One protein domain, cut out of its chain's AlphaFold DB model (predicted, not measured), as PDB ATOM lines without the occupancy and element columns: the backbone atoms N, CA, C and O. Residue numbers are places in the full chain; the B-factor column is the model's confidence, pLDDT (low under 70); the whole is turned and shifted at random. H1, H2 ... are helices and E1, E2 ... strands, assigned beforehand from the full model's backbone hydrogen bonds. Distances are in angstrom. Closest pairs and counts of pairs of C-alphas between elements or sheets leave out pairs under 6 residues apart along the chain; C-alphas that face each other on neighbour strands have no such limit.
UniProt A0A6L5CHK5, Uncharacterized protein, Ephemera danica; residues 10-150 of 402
ATOM      1  N   ALA A  10     251.188 265.361 382.661       53.16
ATOM      2  CA  ALA A  10     251.589 266.395 383.605       53.16
ATOM      3  C   ALA A  10     251.714 267.794 382.966       53.16
ATOM      4  O   ALA A  10     251.337 268.779 383.600       53.16
ATOM      5  N   SER A  11     252.176 267.889 381.714       60.41
ATOM      6  CA  SER A  11     252.290 269.150 380.965       60.41
ATOM      7  C   SER A  11     250.909 269.730 380.623       60.41
ATOM      8  O   SER A  11     250.664 270.927 380.789       60.41
ATOM      9  N   MET A  12     249.946 268.863 380.277       62.38
ATOM     10  CA  MET A  12     248.570 269.257 379.938       62.38
ATOM     11  C   MET A  12     247.814 269.944 381.067       62.38
ATOM     12  O   MET A  12     247.044 270.874 380.817       62.38
ATOM     13  N   LYS A  13     248.022 269.504 382.314       63.16
ATOM     14  CA  LYS A  13     247.345 270.115 383.462       63.16
ATOM     15  C   LYS A  13     247.657 271.604 383.541       63.16
ATOM     16  O   LYS A  13     246.773 272.368 383.890       63.16
ATOM     17  N   ASN A  14     248.855 272.034 383.158       68.50
ATOM     18  CA  ASN A  14     249.241 273.437 383.265       68.50
ATOM     19  C   ASN A  14     248.651 274.326 382.160       68.50
ATOM     20  O   ASN A  14     248.530 275.529 382.379       68.50
ATOM     21  N   MET A  15     248.239 273.755 381.020       73.75
ATOM     22  CA  MET A  15     247.640 274.507 379.905       73.75
ATOM     23  C   MET A  15     246.140 274.759 380.084       73.75
ATOM     24  O   MET A  15     245.619 275.739 379.563       73.75
ATOM     25  N   LEU A  16     245.439 273.897 380.823       80.25
ATOM     26  CA  LEU A  16     243.996 274.018 381.026       80.25
ATOM     27  C   LEU A  16     243.646 274.922 382.222       80.25
ATOM     28  O   LEU A  16     244.420 274.976 383.194       80.25
ATOM     29  N   PRO A  17     242.461 275.577 382.199       80.50
ATOM     30  CA  PRO A  17     241.940 276.293 383.360       80.50
ATOM     31  C   PRO A  17     241.879 275.379 384.593       80.50
ATOM     32  O   PRO A  17     241.632 274.174 384.471       80.50
ATOM     33  N   GLU A  18     242.114 275.940 385.782       81.06
ATOM     34  CA  GLU A  18     242.284 275.165 387.024       81.06
ATOM     35  C   GLU A  18     241.108 274.228 387.321       81.06
ATOM     36  O   GLU A  18     241.316 273.089 387.747       81.06
ATOM     37  N   GLU A  19     239.889 274.665 387.007       82.62
ATOM     38  CA  GLU A  19     238.651 273.900 387.178       82.62
ATOM     39  C   GLU A  19     238.620 272.568 386.403       82.62
ATOM     40  O   GLU A  19     237.969 271.619 386.844       82.62
ATOM     41  N   TYR A  20     239.368 272.443 385.299       83.12
ATOM     42  CA  TYR A  20     239.404 271.216 384.494       83.12
ATOM     43  C   TYR A  20     240.510 270.243 384.926       83.12
ATOM     44  O   TYR A  20     240.413 269.042 384.668       83.12
ATOM     45  N   ARG A  21     241.545 270.700 385.645       82.56
ATOM     46  CA  ARG A  21     242.746 269.892 385.959       82.56
ATOM     47  C   ARG A  21     242.448 268.647 386.798       82.56
ATOM     48  O   ARG A  21     243.112 267.621 386.644       82.56
ATOM     49  N   GLY A  22     241.461 268.729 387.692       82.75
ATOM     50  CA  GLY A  22     241.077 267.633 388.591       82.75
ATOM     51  C   GLY A  22     240.192 266.561 387.945       82.75
ATOM     52  O   GLY A  22     240.099 265.435 388.456       82.75
ATOM     53  N   ILE A  23     239.557 266.892 386.817       86.50
ATOM     54  CA  ILE A  23     238.489 266.083 386.224       86.50
ATOM     55  C   ILE A  23     238.895 265.366 384.937       86.50
ATOM     56  O   ILE A  23     238.077 264.632 384.403       86.50
ATOM     57  N   ILE A  24     240.127 265.519 384.449       87.31
ATOM     58  CA  ILE A  24     240.607 264.832 383.237       87.31
ATOM     59  C   ILE A  24     240.776 263.329 383.510       87.31
ATOM     60  O   ILE A  24     241.383 262.944 384.513       87.31
ATOM     61  N   SER A  25     240.242 262.487 382.621       87.44
ATOM     62  CA  SER A  25     240.529 261.048 382.565       87.44
ATOM     63  C   SER A  25     241.575 260.721 381.498       87.44
ATOM     64  O   SER A  25     242.524 260.003 381.780       87.44
ATOM     65  N   SER A  26     241.429 261.289 380.301       86.00
ATOM     66  CA  SER A  26     242.370 261.148 379.188       86.00
ATOM     67  C   SER A  26     242.332 262.398 378.314       86.00
ATOM     68  O   SER A  26     241.403 263.205 378.412       86.00
ATOM     69  N   SER A  27     243.357 262.602 377.493       87.06
ATOM     70  CA  SER A  27     243.500 263.838 376.732       87.06
ATOM     71  C   SER A  27     244.424 263.690 375.526       87.06
ATOM     72  O   SER A  27     245.242 262.775 375.473       87.06
ATOM     73  N   TYR A  28     244.285 264.608 374.571       85.69
ATOM     74  CA  TYR A  28     245.110 264.724 373.375       85.69
ATOM     75  C   TYR A  28     245.424 266.205 373.116       85.69
ATOM     76  O   TYR A  28     244.514 267.033 373.173       85.69
ATOM     77  N   ILE A  29     246.686 266.540 372.836       83.25
ATOM     78  CA  ILE A  29     247.119 267.896 372.452       83.25
ATOM     79  C   ILE A  29     247.369 267.897 370.953       83.25
ATOM     80  O   ILE A  29     248.097 267.036 370.471       83.25
ATOM     81  N   PHE A  30     246.815 268.879 370.250       80.69
ATOM     82  CA  PHE A  30     247.179 269.108 368.861       80.69
ATOM     83  C   PHE A  30     248.460 269.931 368.812       80.69
ATOM     84  O   PHE A  30     248.535 271.018 369.387       80.69
ATOM     85  N   LEU A  31     249.476 269.406 368.138       75.31
ATOM     86  CA  LEU A  31     250.691 270.160 367.856       75.31
ATOM     87  C   LEU A  31     250.481 271.048 366.622       75.31
ATOM     88  O   LEU A  31     249.689 270.728 365.729       75.31
ATOM     89  N   ASP A  32     251.187 272.179 366.573       62.94
ATOM     90  CA  ASP A  32     251.116 273.116 365.450       62.94
ATOM     91  C   ASP A  32     251.337 272.385 364.113       62.94
ATOM     92  O   ASP A  32     252.383 271.778 363.879       62.94
ATOM     93  N   GLY A  33     250.339 272.455 363.225       59.50
ATOM     94  CA  GLY A  33     250.361 271.821 361.902       59.50
ATOM     95  C   GLY A  33     249.640 270.471 361.792       59.50
ATOM     96  O   GLY A  33     249.552 269.948 360.684       59.50
ATOM     97  N   GLU A  34     249.087 269.916 362.878       61.19
ATOM     98  CA  GLU A  34     248.318 268.655 362.828       61.19
ATOM     99  C   GLU A  34     246.925 268.795 362.194       61.19
ATOM    100  O   GLU A  34     246.331 267.813 361.750       61.19
ATOM    101  N   LEU A  35     246.382 270.009 362.138       61.19
ATOM    102  CA  LEU A  35     245.031 270.265 361.642       61.19
ATOM    103  C   LEU A  35     245.077 270.886 360.243       61.19
ATOM    104  O   LEU A  35     245.863 271.802 359.988       61.19
ATOM    105  N   SER A  36     244.207 270.412 359.343       60.41
ATOM    106  CA  SER A  36     244.045 271.021 358.017       60.41
ATOM    107  C   SER A  36     243.520 272.455 358.142       60.41
ATOM    108  O   SER A  36     242.826 272.802 359.100       60.41
ATOM    109  N   THR A  37     243.817 273.298 357.150       55.19
ATOM    110  CA  THR A  37     243.420 274.720 357.113       55.19
ATOM    111  C   THR A  37     241.908 274.945 357.209       55.19
ATOM    112  O   THR A  37     241.471 276.036 357.571       55.19
ATOM    113  N   ASN A  38     241.105 273.919 356.915       57.62
ATOM    114  CA  ASN A  38     239.644 273.971 356.927       57.62
ATOM    115  C   ASN A  38     239.027 273.667 358.296       57.62
ATOM    116  O   ASN A  38     237.814 273.800 358.475       57.62
ATOM    117  N   ILE A  39     239.838 273.249 359.264       64.50
ATOM    118  CA  ILE A  39     239.391 272.867 360.593       64.50
ATOM    119  C   ILE A  39     239.814 273.963 361.580       64.50
ATOM    120  O   ILE A  39     240.975 274.370 361.566       64.50
ATOM    121  N   PRO A  40     238.915 274.454 362.462       66.12
ATOM    122  CA  PRO A  40     239.300 275.426 363.479       66.12
ATOM    123  C   PRO A  40     240.483 274.886 364.279       66.12
ATOM    124  O   PRO A  40     240.408 273.746 364.741       66.12
ATOM    125  N   ALA A  41     241.533 275.694 364.443       74.12
ATOM    126  CA  ALA A  41     242.697 275.335 365.245       74.12
ATOM    127  C   ALA A  41     242.237 274.924 366.652       74.12
ATOM    128  O   ALA A  41     241.720 275.750 367.411       74.12
ATOM    129  N   LEU A  42     242.342 273.632 366.953       82.81
ATOM    130  CA  LEU A  42     242.088 273.073 368.273       82.81
ATOM    131  C   LEU A  42     243.411 273.051 369.026       82.81
ATOM    132  O   LEU A  42     244.429 272.693 368.444       82.81
ATOM    133  N   ASP A  43     243.378 273.387 370.311       84.94
ATOM    134  CA  ASP A  43     244.561 273.288 371.167       84.94
ATOM    135  C   ASP A  43     244.663 271.862 371.725       84.94
ATOM    136  O   ASP A  43     245.706 271.213 371.695       84.94
ATOM    137  N   CYS A  44     243.549 271.353 372.253       88.44
ATOM    138  CA  CYS A  44     243.489 270.034 372.864       88.44
ATOM    139  C   CYS A  44     242.055 269.510 372.961       88.44
ATOM    140  O   CYS A  44     241.079 270.261 372.886       88.44
ATOM    141  N   VAL A  45     241.935 268.208 373.202       90.81
ATOM    142  CA  VAL A  45     240.671 267.526 373.482       90.81
ATOM    143  C   VAL A  45     240.848 266.692 374.734       90.81
ATOM    144  O   VAL A  45     241.873 266.034 374.909       90.81
ATOM    145  N   ILE A  46     239.857 266.722 375.621       92.06
ATOM    146  CA  ILE A  46     239.899 265.974 376.879       92.06
ATOM    147  C   ILE A  46     238.639 265.148 377.076       92.06
ATOM    148  O   ILE A  46     237.531 265.603 376.795       92.06
ATOM    149  N   CYS A  47     238.813 263.960 377.640       92.25
ATOM    150  CA  CYS A  47     237.754 263.212 378.293       92.25
ATOM    151  C   CYS A  47     237.754 263.554 379.783       92.25
ATOM    152  O   CYS A  47     238.792 263.507 380.447       92.25
ATOM    153  N   THR A  48     236.586 263.864 380.332       91.25
ATOM    154  CA  THR A  48     236.393 264.068 381.764       91.25
ATOM    155  C   THR A  48     236.004 262.760 382.449       91.25
ATOM    156  O   THR A  48     235.280 261.940 381.885       91.25
ATOM    157  N   LYS A  49     236.349 262.612 383.729       89.00
ATOM    158  CA  LYS A  49     235.938 261.496 384.595       89.00
ATOM    159  C   LYS A  49     234.417 261.334 384.683       89.00
ATOM    160  O   LYS A  49     233.943 260.224 384.877       89.00
ATOM    161  N   GLN A  50     233.660 262.416 384.494       89.25
ATOM    162  CA  GLN A  50     232.191 262.427 384.465       89.25
ATOM    163  C   GLN A  50     231.584 262.005 383.114       89.25
ATOM    164  O   GLN A  50     230.396 262.218 382.898       89.25
ATOM    165  N   GLY A  51     232.385 261.483 382.182       89.75
ATOM    166  CA  GLY A  51     231.868 261.003 380.905       89.75
ATOM    167  C   GLY A  51     231.490 262.129 379.939       89.75
ATOM    168  O   GLY A  51     230.440 262.078 379.298       89.75
ATOM    169  N   ARG A  52     232.351 263.143 379.786       92.81
ATOM    170  CA  ARG A  52     232.221 264.173 378.742       92.81
ATOM    171  C   ARG A  52     233.503 264.286 377.932       92.81
ATOM    172  O   ARG A  52     234.583 264.327 378.507       92.81
ATOM    173  N   LEU A  53     233.380 264.385 376.617       94.38
ATOM    174  CA  LEU A  53     234.453 264.798 375.720       94.38
ATOM    175  C   LEU A  53     234.319 266.303 375.467       94.38
ATOM    176  O   LEU A  53     233.222 266.766 375.152       94.38
ATOM    177  N   LEU A  54     235.404 267.060 375.618       93.62
ATOM    178  CA  LEU A  54     235.451 268.511 375.437       93.62
ATOM    179  C   LEU A  54     236.559 268.881 374.448       93.62
ATOM    180  O   LEU A  54     237.701 268.464 374.632       93.62
ATOM    181  N   GLU A  55     236.235 269.691 373.439       92.44
ATOM    182  CA  GLU A  55     237.226 270.308 372.550       92.44
ATOM    183  C   GLU A  55     237.560 271.718 373.035       92.44
ATOM    184  O   GLU A  55     236.650 272.505 373.313       92.44
ATOM    185  N   PHE A  56     238.848 272.056 373.073       90.19
ATOM    186  CA  PHE A  56     239.338 273.388 373.418       90.19
ATOM    187  C   PHE A  56     239.975 274.074 372.208       90.19
ATOM    188  O   PHE A  56     240.741 273.466 371.462       90.19
ATOM    189  N   SER A  57     239.682 275.362 372.047       88.19
ATOM    190  CA  SER A  57     240.367 276.268 371.123       88.19
ATOM    191  C   SER A  57     240.557 277.613 371.807       88.19
ATOM    192  O   SER A  57     239.604 278.171 372.360       88.19
ATOM    193  N   LYS A  58     241.785 278.131 371.790       84.69
ATOM    194  CA  LYS A  58     242.192 279.339 372.516       84.69
ATOM    195  C   LYS A  58     241.726 279.319 373.977       84.69
ATOM    196  O   LYS A  58     241.177 280.306 374.463       84.69
ATOM    197  N   LEU A  59     241.918 278.185 374.659       80.44
ATOM    198  CA  LEU A  59     241.507 277.946 376.056       80.44
ATOM    199  C   LEU A  59     239.988 277.987 376.330       80.44
ATOM    200  O   LEU A  59     239.577 277.901 377.487       80.44
ATOM    201  N   ALA A  60     239.147 278.078 375.300       85.50
ATOM    202  CA  ALA A  60     237.695 278.028 375.429       85.50
ATOM    203  C   ALA A  60     237.148 276.679 374.951       85.50
ATOM    204  O   ALA A  60     237.610 276.132 373.949       85.50
ATOM    205  N   VAL A  61     236.128 276.162 375.640       89.75
ATOM    206  CA  VAL A  61     235.404 274.969 375.188       89.75
ATOM    207  C   VAL A  61     234.583 275.334 373.955       89.75
ATOM    208  O   VAL A  61     233.658 276.140 374.045       89.75
ATOM    209  N   VAL A  62     234.905 274.732 372.812       91.19
ATOM    210  CA  VAL A  62     234.189 274.965 371.546       91.19
ATOM    211  C   VAL A  62     233.140 273.902 371.260       91.19
ATOM    212  O   VAL A  62     232.116 274.212 370.662       91.19
ATOM    213  N   ASN A  63     233.357 272.669 371.722       92.19
ATOM    214  CA  ASN A  63     232.416 271.566 371.561       92.19
ATOM    215  C   ASN A  63     232.396 270.677 372.809       92.19
ATOM    216  O   ASN A  63     233.401 270.531 373.504       92.19
ATOM    217  N   SER A  64     231.242 270.059 373.085       93.25
ATOM    218  CA  SER A  64     231.099 269.076 374.164       93.25
ATOM    219  C   SER A  64     230.142 267.946 373.795       93.25
ATOM    220  O   SER A  64     229.075 268.217 373.247       93.25
ATOM    221  N   CYS A  65     230.497 266.709 374.129       93.81
ATOM    222  CA  CYS A  65     229.680 265.517 373.909       93.81
ATOM    223  C   CYS A  65     229.688 264.650 375.172       93.81
ATOM    224  O   CYS A  65     230.707 264.566 375.851       93.81
ATOM    225  N   ASN A  66     228.571 263.995 375.489       92.50
ATOM    226  CA  ASN A  66     228.555 262.961 376.525       92.50
ATOM    227  C   ASN A  66     229.100 261.652 375.942       92.50
ATOM    228  O   ASN A  66     228.813 261.338 374.787       92.50
ATOM    229  N   ILE A  67     229.866 260.908 376.733       90.75
ATOM    230  CA  ILE A  67     230.426 259.602 376.361       90.75
ATOM    231  C   ILE A  67     229.833 258.510 377.249       90.75
ATOM    232  O   ILE A  67     229.383 258.778 378.364       90.75
ATOM    233  N   ALA A  68     229.808 257.278 376.751       82.19
ATOM    234  CA  ALA A  68     229.081 256.171 377.364       82.19
ATOM    235  C   ALA A  68     229.645 255.730 378.724       82.19
ATOM    236  O   ALA A  68     228.903 255.175 379.538       82.19
ATOM    237  N   SER A  69     230.937 255.954 378.983       79.81
ATOM    238  CA  SER A  69     231.578 255.574 380.245       79.81
ATOM    239  C   SER A  69     232.198 256.754 380.972       79.81
ATOM    240  O   SER A  69     232.781 257.667 380.386       79.81
ATOM    241  N   ASN A  70     232.170 256.639 382.293       78.88
ATOM    242  CA  ASN A  70     233.036 257.394 383.176       78.88
ATOM    243  C   ASN A  70     234.449 256.793 383.081       78.88
ATOM    244  O   ASN A  70     234.595 255.569 383.092       78.88
ATOM    245  N   ASN A  71     235.474 257.643 383.014       81.88
ATOM    246  CA  ASN A  71     236.897 257.279 382.935       81.88
ATOM    247  C   ASN A  71     237.341 256.599 381.627       81.88
ATOM    248  O   ASN A  71     237.592 255.399 381.595       81.88
ATOM    249  N   ALA A  72     237.521 257.389 380.570       86.38
ATOM    250  CA  ALA A  72     238.213 256.922 379.372       86.38
ATOM    251  C   ALA A  72     239.697 256.627 379.666       86.38
ATOM    252  O   ALA A  72     240.369 257.444 380.296       86.38
ATOM    253  N   GLU A  73     240.201 255.494 379.174       87.56
ATOM    254  CA  GLU A  73     241.604 255.072 379.301       87.56
ATOM    255  C   GLU A  73     242.489 255.758 378.261       87.56
ATOM    256  O   GLU A  73     243.599 256.193 378.558       87.56
ATOM    257  N   LYS A  74     241.988 255.864 377.027       88.06
ATOM    258  CA  LYS A  74     242.734 256.416 375.895       88.06
ATOM    259  C   LYS A  74     241.823 257.265 375.025       88.06
ATOM    260  O   LYS A  74     240.642 256.962 374.873       88.06
ATOM    261  N   LEU A  75     242.387 258.321 374.458       88.31
ATOM    262  CA  LEU A  75     241.740 259.187 373.482       88.31
ATOM    263  C   LEU A  75     242.686 259.334 372.292       88.31
ATOM    264  O   LEU A  75     243.848 259.681 372.488       88.31
ATOM    265  N   ILE A  76     242.201 259.059 371.082       87.25
ATOM    266  CA  ILE A  76     242.967 259.256 369.847       87.25
ATOM    267  C   ILE A  76     242.081 259.943 368.803       87.25
ATOM    268  O   ILE A  76     241.015 259.409 368.486       87.25
ATOM    269  N   PRO A  77     242.487 261.095 368.251       86.56
ATOM    270  CA  PRO A  77     241.835 261.674 367.087       86.56
ATOM    271  C   PRO A  77     242.268 260.960 365.803       86.56
ATOM    272  O   PRO A  77     243.409 260.528 365.653       86.56
ATOM    273  N   ILE A  78     241.350 260.864 364.852       82.19
ATOM    274  CA  ILE A  78     241.572 260.316 363.519       82.19
ATOM    275  C   ILE A  78     241.013 261.295 362.510       82.19
ATOM    276  O   ILE A  78     239.839 261.663 362.560       82.19
ATOM    277  N   HIS A  79     241.855 261.657 361.554       77.06
ATOM    278  CA  HIS A  79     241.460 262.445 360.403       77.06
ATOM    279  C   HIS A  79     240.902 261.519 359.335       77.06
ATOM    280  O   HIS A  79     241.597 260.641 358.828       77.06
ATOM    281  N   THR A  80     239.637 261.710 358.995       70.69
ATOM    282  CA  THR A  80     238.972 260.934 357.953       70.69
ATOM    283  C   THR A  80     238.605 261.851 356.805       70.69
ATOM    284  O   THR A  80     237.992 262.896 357.021       70.69
ATOM    285  N   TYR A  81     238.937 261.433 355.586       64.94
ATOM    286  CA  TYR A  81     238.508 262.111 354.371       64.94
ATOM    287  C   TYR A  81     237.408 261.299 353.701       64.94
ATOM    288  O   TYR A  81     237.633 260.168 353.270       64.94
ATOM    289  N   TYR A  82     236.201 261.853 353.611       59.88
ATOM    290  CA  TYR A  82     235.089 261.156 352.970       59.88
ATOM    291  C   TYR A  82     234.257 262.093 352.100       59.88
ATOM    292  O   TYR A  82     233.813 263.142 352.555       59.88
ATOM    293  N   LYS A  83     233.993 261.693 350.843       56.34
ATOM    294  CA  LYS A  83     233.190 262.469 349.869       56.34
ATOM    295  C   LYS A  83     233.628 263.946 349.771       56.34
ATOM    296  O   LYS A  83     232.782 264.838 349.771       56.34
ATOM    297  N   HIS A  84     234.933 264.202 349.694       56.62
ATOM    298  CA  HIS A  84     235.494 265.557 349.641       56.62
ATOM    299  C   HIS A  84     235.252 266.416 350.890       56.62
ATOM    300  O   HIS A  84     235.112 267.633 350.793       56.62
ATOM    301  N   ARG A  85     235.166 265.787 352.067       64.31
ATOM    302  CA  ARG A  85     235.051 266.479 353.352       64.31
ATOM    303  C   ARG A  85     236.082 265.950 354.336       64.31
ATOM    304  O   ARG A  85     236.167 264.736 354.537       64.31
ATOM    305  N   ASP A  86     236.797 266.885 354.948       69.38
ATOM    306  CA  ASP A  86     237.654 266.641 356.102       69.38
ATOM    307  C   ASP A  86     236.764 266.535 357.346       69.38
ATOM    308  O   ASP A  86     235.983 267.446 357.631       69.38
ATOM    309  N   ASP A  87     236.869 265.434 358.086       79.12
ATOM    310  CA  ASP A  87     236.234 265.286 359.396       79.12
ATOM    311  C   ASP A  87     237.211 264.676 360.406       79.12
ATOM    312  O   ASP A  87     238.151 263.963 360.037       79.12
ATOM    313  N   ILE A  88     236.974 264.956 361.685       85.94
ATOM    314  CA  ILE A  88     237.727 264.381 362.799       85.94
ATOM    315  C   ILE A  88     236.805 263.444 363.564       85.94
ATOM    316  O   ILE A  88     235.750 263.842 364.063       85.94
ATOM    317  N   HIS A  89     237.248 262.200 363.687       89.00
ATOM    318  CA  HIS A  89     236.647 261.209 364.562       89.00
ATOM    319  C   HIS A  89     237.535 261.019 365.785       89.00
ATOM    320  O   HIS A  89     238.745 260.865 365.663       89.00
ATOM    321  N   TYR A  90     236.946 260.989 366.971       91.44
ATOM    322  CA  TYR A  90     237.651 260.681 368.209       91.44
ATOM    323  C   TYR A  90     237.351 259.248 368.612       91.44
ATOM    324  O   TYR A  90     236.190 258.898 368.816       91.44
ATOM    325  N   ILE A  91     238.393 258.431 368.755       92.19
ATOM    326  CA  ILE A  91     238.299 257.124 369.395       92.19
ATOM    327  C   ILE A  91     238.544 257.300 370.883       92.19
ATOM    328  O   ILE A  91     239.634 257.686 371.310       92.19
ATOM    329  N   VAL A  92     237.533 256.953 371.664       92.50
ATOM    330  CA  VAL A  92     237.591 256.877 373.116       92.50
ATOM    331  C   VAL A  92     237.641 255.408 373.506       92.50
ATOM    332  O   VAL A  92     236.684 254.667 373.298       92.50
ATOM    333  N   GLN A  93     238.766 254.975 374.065       91.12
ATOM    334  CA  GLN A  93     238.880 253.650 374.657       91.12
ATOM    335  C   GLN A  93     238.385 253.698 376.098       91.12
ATOM    336  O   GLN A  93     238.866 254.493 376.910       91.12
ATOM    337  N   HIS A  94     237.445 252.815 376.406       90.19
ATOM    338  CA  HIS A  94     236.846 252.659 377.721       90.19
ATOM    339  C   HIS A  94     237.347 251.379 378.403       90.19
ATOM    340  O   HIS A  94     237.709 250.416 377.714       90.19
ATOM    341  N   PRO A  95     237.281 251.314 379.744       86.12
ATOM    342  CA  PRO A  95     237.520 250.082 380.478       86.12
ATOM    343  C   PRO A  95     236.599 248.950 380.008       86.12
ATOM    344  O   PRO A  95     235.430 249.164 379.673       86.12
ATOM    345  N   GLY A  96     237.114 247.720 380.026       85.88
ATOM    346  CA  GLY A  96     236.332 246.531 379.680       85.88
ATOM    347  C   GLY A  96     236.169 246.294 378.177       85.88
ATOM    348  O   GLY A  96     235.100 245.859 377.751       85.88
ATOM    349  N   GLN A  97     237.221 246.549 377.385       86.12
ATOM    350  CA  GLN A  97     237.282 246.207 375.952       86.12
ATOM    351  C   GLN A  97     236.179 246.877 375.121       86.12
ATOM    352  O   GLN A  97     235.532 246.254 374.271       86.12
ATOM    353  N   ARG A  98     235.941 248.160 375.393       90.38
ATOM    354  CA  ARG A  98     234.959 248.974 374.682       90.38
ATOM    355  C   ARG A  98     235.647 250.157 374.032       90.38
ATOM    356  O   ARG A  98     236.508 250.787 374.642       90.38
ATOM    357  N   ILE A  99     235.236 250.470 372.814       92.25
ATOM    358  CA  ILE A  99     235.633 251.705 372.149       92.25
ATOM    359  C   ILE A  99     234.381 252.456 371.727       92.25
ATOM    360  O   ILE A  99     233.382 251.863 371.325       92.25
ATOM    361  N   GLU A 100     234.440 253.768 371.822       92.56
ATOM    362  CA  GLU A 100     233.393 254.662 371.366       92.56
ATOM    363  C   GLU A 100     233.990 255.640 370.372       92.56
ATOM    364  O   GLU A 100     235.092 256.152 370.569       92.56
ATOM    365  N   ILE A 101     233.270 255.877 369.285       91.56
ATOM    366  CA  ILE A 101     233.694 256.770 368.222       91.56
ATOM    367  C   ILE A 101     232.758 257.959 368.224       91.56
ATOM    368  O   ILE A 101     231.540 257.812 368.122       91.56
ATOM    369  N   ILE A 102     233.346 259.141 368.326       90.94
ATOM    370  CA  ILE A 102     232.636 260.414 368.343       90.94
ATOM    371  C   ILE A 102     232.998 261.145 367.067       90.94
ATOM    372  O   ILE A 102     234.173 261.380 366.799       90.94
ATOM    373  N   SER A 103     231.993 261.489 366.275       89.44
ATOM    374  CA  SER A 103     232.185 262.301 365.080       89.44
ATOM    375  C   SER A 103     232.022 263.772 365.443       89.44
ATOM    376  O   SER A 103     231.145 264.128 366.238       89.44
ATOM    377  N   ARG A 104     232.874 264.628 364.873       86.50
ATOM    378  CA  ARG A 104     232.770 266.082 365.014       86.50
ATOM    379  C   ARG A 104     231.691 266.676 364.119       86.50
ATOM    380  O   ARG A 104     230.997 267.603 364.547       86.50
ATOM    381  N   TYR A 105     231.500 266.130 362.920       80.38
ATOM    382  CA  TYR A 105     230.560 266.647 361.933       80.38
ATOM    383  C   TYR A 105     229.383 265.689 361.655       80.38
ATOM    384  O   TYR A 105     229.552 264.482 361.560       80.38
ATOM    385  N   PRO A 106     228.151 266.185 361.416       71.44
ATOM    386  CA  PRO A 106     227.695 267.579 361.480       71.44
ATOM    387  C   PRO A 106     227.414 268.062 362.904       71.44
ATOM    388  O   PRO A 106     227.144 269.242 363.117       71.44
ATOM    389  N   LYS A 107     227.410 267.145 363.869       82.62
ATOM    390  CA  LYS A 107     227.203 267.423 365.285       82.62
ATOM    391  C   LYS A 107     228.228 266.624 366.058       82.62
ATOM    392  O   LYS A 107     228.379 265.441 365.775       82.62
ATOM    393  N   PHE A 108     228.836 267.250 367.056       89.19
ATOM    394  CA  PHE A 108     229.753 266.582 367.962       89.19
ATOM    395  C   PHE A 108     228.989 265.569 368.825       89.19
ATOM    396  O   PHE A 108     228.346 265.944 369.810       89.19
ATOM    397  N   LYS A 109     228.963 264.304 368.388       90.88
ATOM    398  CA  LYS A 109     228.170 263.236 369.011       90.88
ATOM    399  C   LYS A 109     228.831 261.867 368.875       90.88
ATOM    400  O   LYS A 109     229.531 261.598 367.900       90.88
ATOM    401  N   SER A 110     228.533 260.983 369.823       88.94
ATOM    402  CA  SER A 110     228.808 259.552 369.692       88.94
ATOM    403  C   SER A 110     228.056 258.984 368.483       88.94
ATOM    404  O   SER A 110     226.859 259.244 368.317       88.94
ATOM    405  N   VAL A 111     228.777 258.280 367.610       87.81
ATOM    406  CA  VAL A 111     228.237 257.662 366.387       87.81
ATOM    407  C   VAL A 111     228.322 256.147 366.414       87.81
ATOM    408  O   VAL A 111     227.499 255.488 365.796       87.81
ATOM    409  N   ILE A 112     229.314 255.579 367.099       88.38
ATOM    410  CA  ILE A 112     229.521 254.134 367.141       88.38
ATOM    411  C   ILE A 112     229.993 253.760 368.539       88.38
ATOM    412  O   ILE A 112     230.947 254.342 369.052       88.38
ATOM    413  N   LEU A 113     229.360 252.750 369.127       89.06
ATOM    414  CA  LEU A 113     229.794 252.138 370.375       89.06
ATOM    415  C   LEU A 113     230.060 250.655 370.128       89.06
ATOM    416  O   LEU A 113     229.136 249.885 369.877       89.06
ATOM    417  N   GLU A 114     231.322 250.256 370.230       88.06
ATOM    418  CA  GLU A 114     231.746 248.877 370.017       88.06
ATOM    419  C   GLU A 114     232.164 248.224 371.327       88.06
ATOM    420  O   GLU A 114     232.870 248.801 372.156       88.06
ATOM    421  N   SER A 115     231.724 246.982 371.498       89.31
ATOM    422  CA  SER A 115     232.043 246.142 372.652       89.31
ATOM    423  C   SER A 115     232.812 244.897 372.221       89.31
ATOM    424  O   SER A 115     232.723 244.475 371.067       89.31
ATOM    425  N   ASN A 116     233.521 244.278 373.169       89.69
ATOM    426  CA  ASN A 116     234.339 243.077 372.952       89.69
ATOM    427  C   ASN A 116     235.490 243.308 371.954       89.69
ATOM    428  O   ASN A 116     235.797 242.451 371.123       89.69
ATOM    429  N   VAL A 117     236.109 244.489 372.018       90.50
ATOM    430  CA  VAL A 117     237.275 244.846 371.203       90.50
ATOM    431  C   VAL A 117     238.542 244.399 371.926       90.50
ATOM    432  O   VAL A 117     238.925 244.978 372.939       90.50
ATOM    433  N   ILE A 118     239.188 243.359 371.396       90.56
ATOM    434  CA  ILE A 118     240.440 242.818 371.950       90.56
ATOM    435  C   ILE A 118     241.595 243.766 371.630       90.56
ATOM    436  O   ILE A 118     242.426 244.070 372.479       90.56
ATOM    437  N   GLU A 119     241.630 244.220 370.382       90.12
ATOM    438  CA  GLU A 119     242.683 245.055 369.826       90.12
ATOM    439  C   GLU A 119     242.078 245.951 368.749       90.12
ATOM    440  O   GLU A 119     241.084 245.591 368.110       90.12
ATOM    441  N   TRP A 120     242.665 247.120 368.537       90.75
ATOM    442  CA  TRP A 120     242.279 248.014 367.461       90.75
ATOM    443  C   TRP A 120     243.506 248.731 366.912       90.75
ATOM    444  O   TRP A 120     244.468 248.988 367.634       90.75
ATOM    445  N   VAL A 121     243.464 249.037 365.621       90.19
ATOM    446  CA  VAL A 121     244.537 249.723 364.910       90.19
ATOM    447  C   VAL A 121     243.946 250.761 363.971       90.19
ATOM    448  O   VAL A 121     242.857 250.583 363.420       90.19
ATOM    449  N   VAL A 122     244.672 251.861 363.825       85.75
ATOM    450  CA  VAL A 122     244.372 252.934 362.885       85.75
ATOM    451  C   VAL A 122     245.499 252.944 361.874       85.75
ATOM    452  O   VAL A 122     246.636 253.252 362.224       85.75
ATOM    453  N   ASP A 123     245.201 252.550 360.644       82.44
ATOM    454  CA  ASP A 123     246.188 252.447 359.575       82.44
ATOM    455  C   ASP A 123     245.557 252.670 358.202       82.44
ATOM    456  O   ASP A 123     244.344 252.604 358.042       82.44
ATOM    457  N   ASP A 124     246.382 252.955 357.198       76.12
ATOM    458  CA  ASP A 124     245.950 253.011 355.800       76.12
ATOM    459  C   ASP A 124     246.260 251.684 355.094       76.12
ATOM    460  O   ASP A 124     247.002 251.622 354.116       76.12
ATOM    461  N   THR A 125     245.729 250.578 355.628       71.19
ATOM    462  CA  THR A 125     245.981 249.234 355.068       71.19
ATOM    463  C   THR A 125     245.520 249.118 353.613       71.19
ATOM    464  O   THR A 125     246.054 248.314 352.847       71.19
ATOM    465  N   LEU A 126     244.508 249.898 353.229       70.25
ATOM    466  CA  LEU A 126     243.944 249.870 351.882       70.25
ATOM    467  C   LEU A 126     244.674 250.801 350.899       70.25
ATOM    468  O   LEU A 126     244.398 250.731 349.703       70.25
ATOM    469  N   GLY A 127     245.622 251.617 351.374       64.56
ATOM    470  CA  GLY A 127     246.422 252.515 350.540       64.56
ATOM    471  C   GLY A 127     245.605 253.634 349.896       64.56
ATOM    472  O   GLY A 127     245.900 254.045 348.774       64.56
ATOM    473  N   PHE A 128     244.546 254.095 350.562       64.69
ATOM    474  CA  PHE A 128     243.680 255.157 350.051       64.69
ATOM    475  C   PHE A 128     244.178 256.568 350.394       64.69
ATOM    476  O   PHE A 128     243.578 257.548 349.951       64.69
ATOM    477  N   GLY A 129     245.251 256.692 351.175       62.44
ATOM    478  CA  GLY A 129     245.788 257.970 351.638       62.44
ATOM    479  C   GLY A 129     245.029 258.567 352.825       62.44
ATOM    480  O   GLY A 129     245.276 259.716 353.179       62.44
ATOM    481  N   TYR A 130     244.117 257.818 353.451       70.94
ATOM    482  CA  TYR A 130     243.434 258.223 354.683       70.94
ATOM    483  C   TYR A 130     243.348 257.045 355.662       70.94
ATOM    484  O   TYR A 130     243.043 255.934 355.234       70.94
ATOM    485  N   PRO A 131     243.578 257.245 356.969       72.38
ATOM    486  CA  PRO A 131     243.567 256.156 357.938       72.38
ATOM    487  C   PRO A 131     242.167 255.545 358.111       72.38
ATOM    488  O   PRO A 131     241.152 256.245 358.152       72.38
ATOM    489  N   GLN A 132     242.117 254.222 358.244       81.69
ATOM    490  CA  GLN A 132     240.926 253.437 358.546       81.69
ATOM    491  C   GLN A 132     241.042 252.821 359.945       81.69
ATOM    492  O   GLN A 132     242.124 252.434 360.382       81.69
ATOM    493  N   LEU A 133     239.914 252.700 360.650       86.62
ATOM    494  CA  LEU A 133     239.863 251.988 361.925       86.62
ATOM    495  C   LEU A 133     239.551 250.513 361.689       86.62
ATOM    496  O   LEU A 133     238.515 250.165 361.113       86.62
ATOM    497  N   ARG A 134     240.413 249.641 362.210       89.31
ATOM    498  CA  ARG A 134     240.191 248.197 362.249       89.31
ATOM    499  C   ARG A 134     240.153 247.719 363.687       89.31
ATOM    500  O   ARG A 134     240.968 248.121 364.512       89.31
ATOM    501  N   VAL A 135     239.210 246.837 363.978       91.25
ATOM    502  CA  VAL A 135     239.025 246.239 365.300       91.25
ATOM    503  C   VAL A 135     239.121 244.728 365.199       91.25
ATOM    504  O   VAL A 135     238.617 244.122 364.253       91.25
ATOM    505  N   LYS A 136     239.761 244.106 366.182       91.25
ATOM    506  CA  LYS A 136     239.880 242.659 366.304       91.25
ATOM    507  C   LYS A 136     238.822 242.146 367.274       91.25
ATOM    508  O   LYS A 136     238.822 242.500 368.455       91.25
ATOM    509  N   ARG A 137     237.929 241.291 366.770       88.75
ATOM    510  CA  ARG A 137     236.885 240.601 367.543       88.75
ATOM    511  C   ARG A 137     236.992 239.108 367.298       88.75
ATOM    512  O   ARG A 137     237.040 238.700 366.140       88.75
ATOM    513  N   ASN A 138     236.994 238.297 368.355       88.06
ATOM    514  CA  ASN A 138     237.056 236.830 368.245       88.06
ATOM    515  C   ASN A 138     238.156 236.364 367.263       88.06
ATOM    516  O   ASN A 138     237.899 235.570 366.359       88.06
ATOM    517  N   ASP A 139     239.346 236.965 367.374       86.75
ATOM    518  CA  ASP A 139     240.507 236.761 366.495       86.75
ATOM    519  C   ASP A 139     240.351 237.110 365.006       86.75
ATOM    520  O   ASP A 139     241.228 236.803 364.197       86.75
ATOM    521  N   LYS A 140     239.296 237.836 364.626       88.75
ATOM    522  CA  LYS A 140     239.099 238.343 363.263       88.75
ATOM    523  C   LYS A 140     239.147 239.864 363.223       88.75
ATOM    524  O   LYS A 140     238.475 240.539 364.001       88.75
ATOM    525  N   TRP A 141     239.921 240.394 362.281       88.94
ATOM    526  CA  TRP A 141     239.961 241.823 361.980       88.94
ATOM    527  C   TRP A 141     238.733 242.243 361.176       88.94
ATOM    528  O   TRP A 141     238.357 241.583 360.208       88.94
ATOM    529  N   GLN A 142     238.121 243.352 361.579       87.44
ATOM    530  CA  GLN A 142     236.962 243.952 360.928       87.44
ATOM    531  C   GLN A 142     237.172 245.457 360.789       87.44
ATOM    532  O   GLN A 142     237.648 246.110 361.717       87.44
ATOM    533  N   ASN A 143     236.795 246.006 359.638       84.00
ATOM    534  CA  ASN A 143     236.819 247.447 359.418       84.00
ATOM    535  C   ASN A 143     235.600 248.082 360.084       84.00
ATOM    536  O   ASN A 143     234.481 247.584 359.937       84.00
ATOM    537  N   VAL A 144     235.814 249.191 360.783       82.19
ATOM    538  CA  VAL A 144     234.725 249.991 361.336       82.19
ATOM    539  C   VAL A 144     234.361 251.065 360.323       82.19
ATOM    540  O   VAL A 144     235.170 251.928 359.988       82.19
ATOM    541  N   ASN A 145     233.131 251.005 359.822       76.12
ATOM    542  CA  ASN A 145     232.597 252.034 358.942       76.12
ATOM    543  C   ASN A 145     232.001 253.152 359.791       76.12
ATOM    544  O   ASN A 145     230.996 252.935 360.455       76.12
ATOM    545  N   PHE A 146     232.566 254.355 359.706       70.50
ATOM    546  CA  PHE A 146     232.138 255.546 360.455       70.50
ATOM    547  C   PHE A 146     230.734 256.086 360.095       70.50
ATOM    548  O   PHE A 146     230.341 257.152 360.562       70.50
ATOM    549  N   LYS A 147     229.962 255.382 359.258       64.75
ATOM    550  CA  LYS A 147     228.607 255.772 358.849       64.75
ATOM    551  C   LYS A 147     227.594 254.679 359.156       64.75
ATOM    552  O   LYS A 147     227.771 253.546 358.711       64.75
ATOM    553  N   GLU A 148     226.502 255.069 359.811       49.50
ATOM    554  CA  GLU A 148     225.347 254.204 360.092       49.50
ATOM    555  C   GLU A 148     224.488 253.917 358.836       49.50
ATOM    556  O   GLU A 148     223.944 252.824 358.735       49.50
ATOM    557  N   ASP A 149     224.443 254.809 357.831       42.16
ATOM    558  CA  ASP A 149     223.421 254.729 356.756       42.16
ATOM    559  C   ASP A 149     223.925 254.441 355.323       42.16
ATOM    560  O   ASP A 149     223.128 254.223 354.415       42.16
ATOM    561  N   ASP A 150     225.234 254.410 355.072       42.31
ATOM    562  CA  ASP A 150     225.778 254.368 353.697       42.31
ATOM    563  C   ASP A 150     226.372 252.990 353.316       42.31
ATOM    564  O   ASP A 150     227.186 252.893 352.394       42.31
TER     565      ASP A 150
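AT A GLANCE: This is residues 10 to 150 of the 402 residues of an uncharacterized protein of Ephemera danica (UniProt A0A6L5CHK5). Two twisted four-stranded sheets, E1 to E4 and E5 to E8, form a sandwich, with their strands crossed at 45 degrees. A smaller sheet, E9 to E11, sits at the far end beyond the second sheet near E5, while two short helices, H1 and H2, sit at the opposite end beside the first sheet. The printed part has 141 residues, with two named helices followed by eleven named strands, and is mostly strand. Each sheet is antiparallel, with its strands in chain order. The whole is compact, with a radius of gyration of the C-alphas of 15.1 A and spans of 44 by 36 by 26 A.

IN THESE COORDINATES: Find C-alpha 10 at (251.589, 266.395, 383.605), where H1, residues 10 to 15, begins; H2 is residues 18 to 21. Next come E1, residues 24 to 29, E2, 44 to 48, E3, 52 to 57, and E4, 60 to 66, which is 17.7 A long. E5, residues 74 to 82, covers 24.6 A, and E6, 85 to 94, is the longest strand at 28.1 A. E7 is residues 98 to 103 and E8 is 109 to 115, 17.9 A long. Read on to E9, 119 to 123, E10, 132 to 137, and E11, 140 to 143, which ends at C-alpha 143 (236.819, 247.447, 359.418).

HOW THE PARTS SIT: Each sheet is a meander, each strand the antiparallel neighbour of the one before. In the first, look at hairpin E1 and E2, where N 28 and O 45 are 2.8 A apart, and hairpin E3 and E4, where N 53 and O 65 are 2.8 A apart. H1 only grazes this sheet with residues 12 to 15, and H2 is not on it. H1 has 0 of 2 O i to N i+4 pairs within hydrogen-bond range but 2 of 3 O i to N i+3 pairs; H2 is too short for an i+4 pair. The two large sheets are face to face, their facing parts 9.9 A centre to centre; at their edge strands, the closest C-alphas of E1 and E5, Ser 26 and Lys 74, are 5.8 A apart, and those of E4 and E8, Cys 65 and Lys 109, 5.6 A. In hairpin E5 and E6, N 78 and O 89 are 2.7 A apart. In hairpin E9 and E10, N 121 and O 134 are 2.9 A apart; the closest C-alphas of E5 and E9, Ile 78 and Val 122, are 7.9 A apart.

THE WHOLE: The two farthest C-alphas, Glu 18 and Lys 140, are 43.9 A apart. The printed part has no cut. The link from E1 to E2, residues 30 to 43, is long. Mean pLDDT of the printed part is 80.9; residues 10 to 14, 32 to 40, 81 to 86, 127 to 129 and 147 to 150 are under 70.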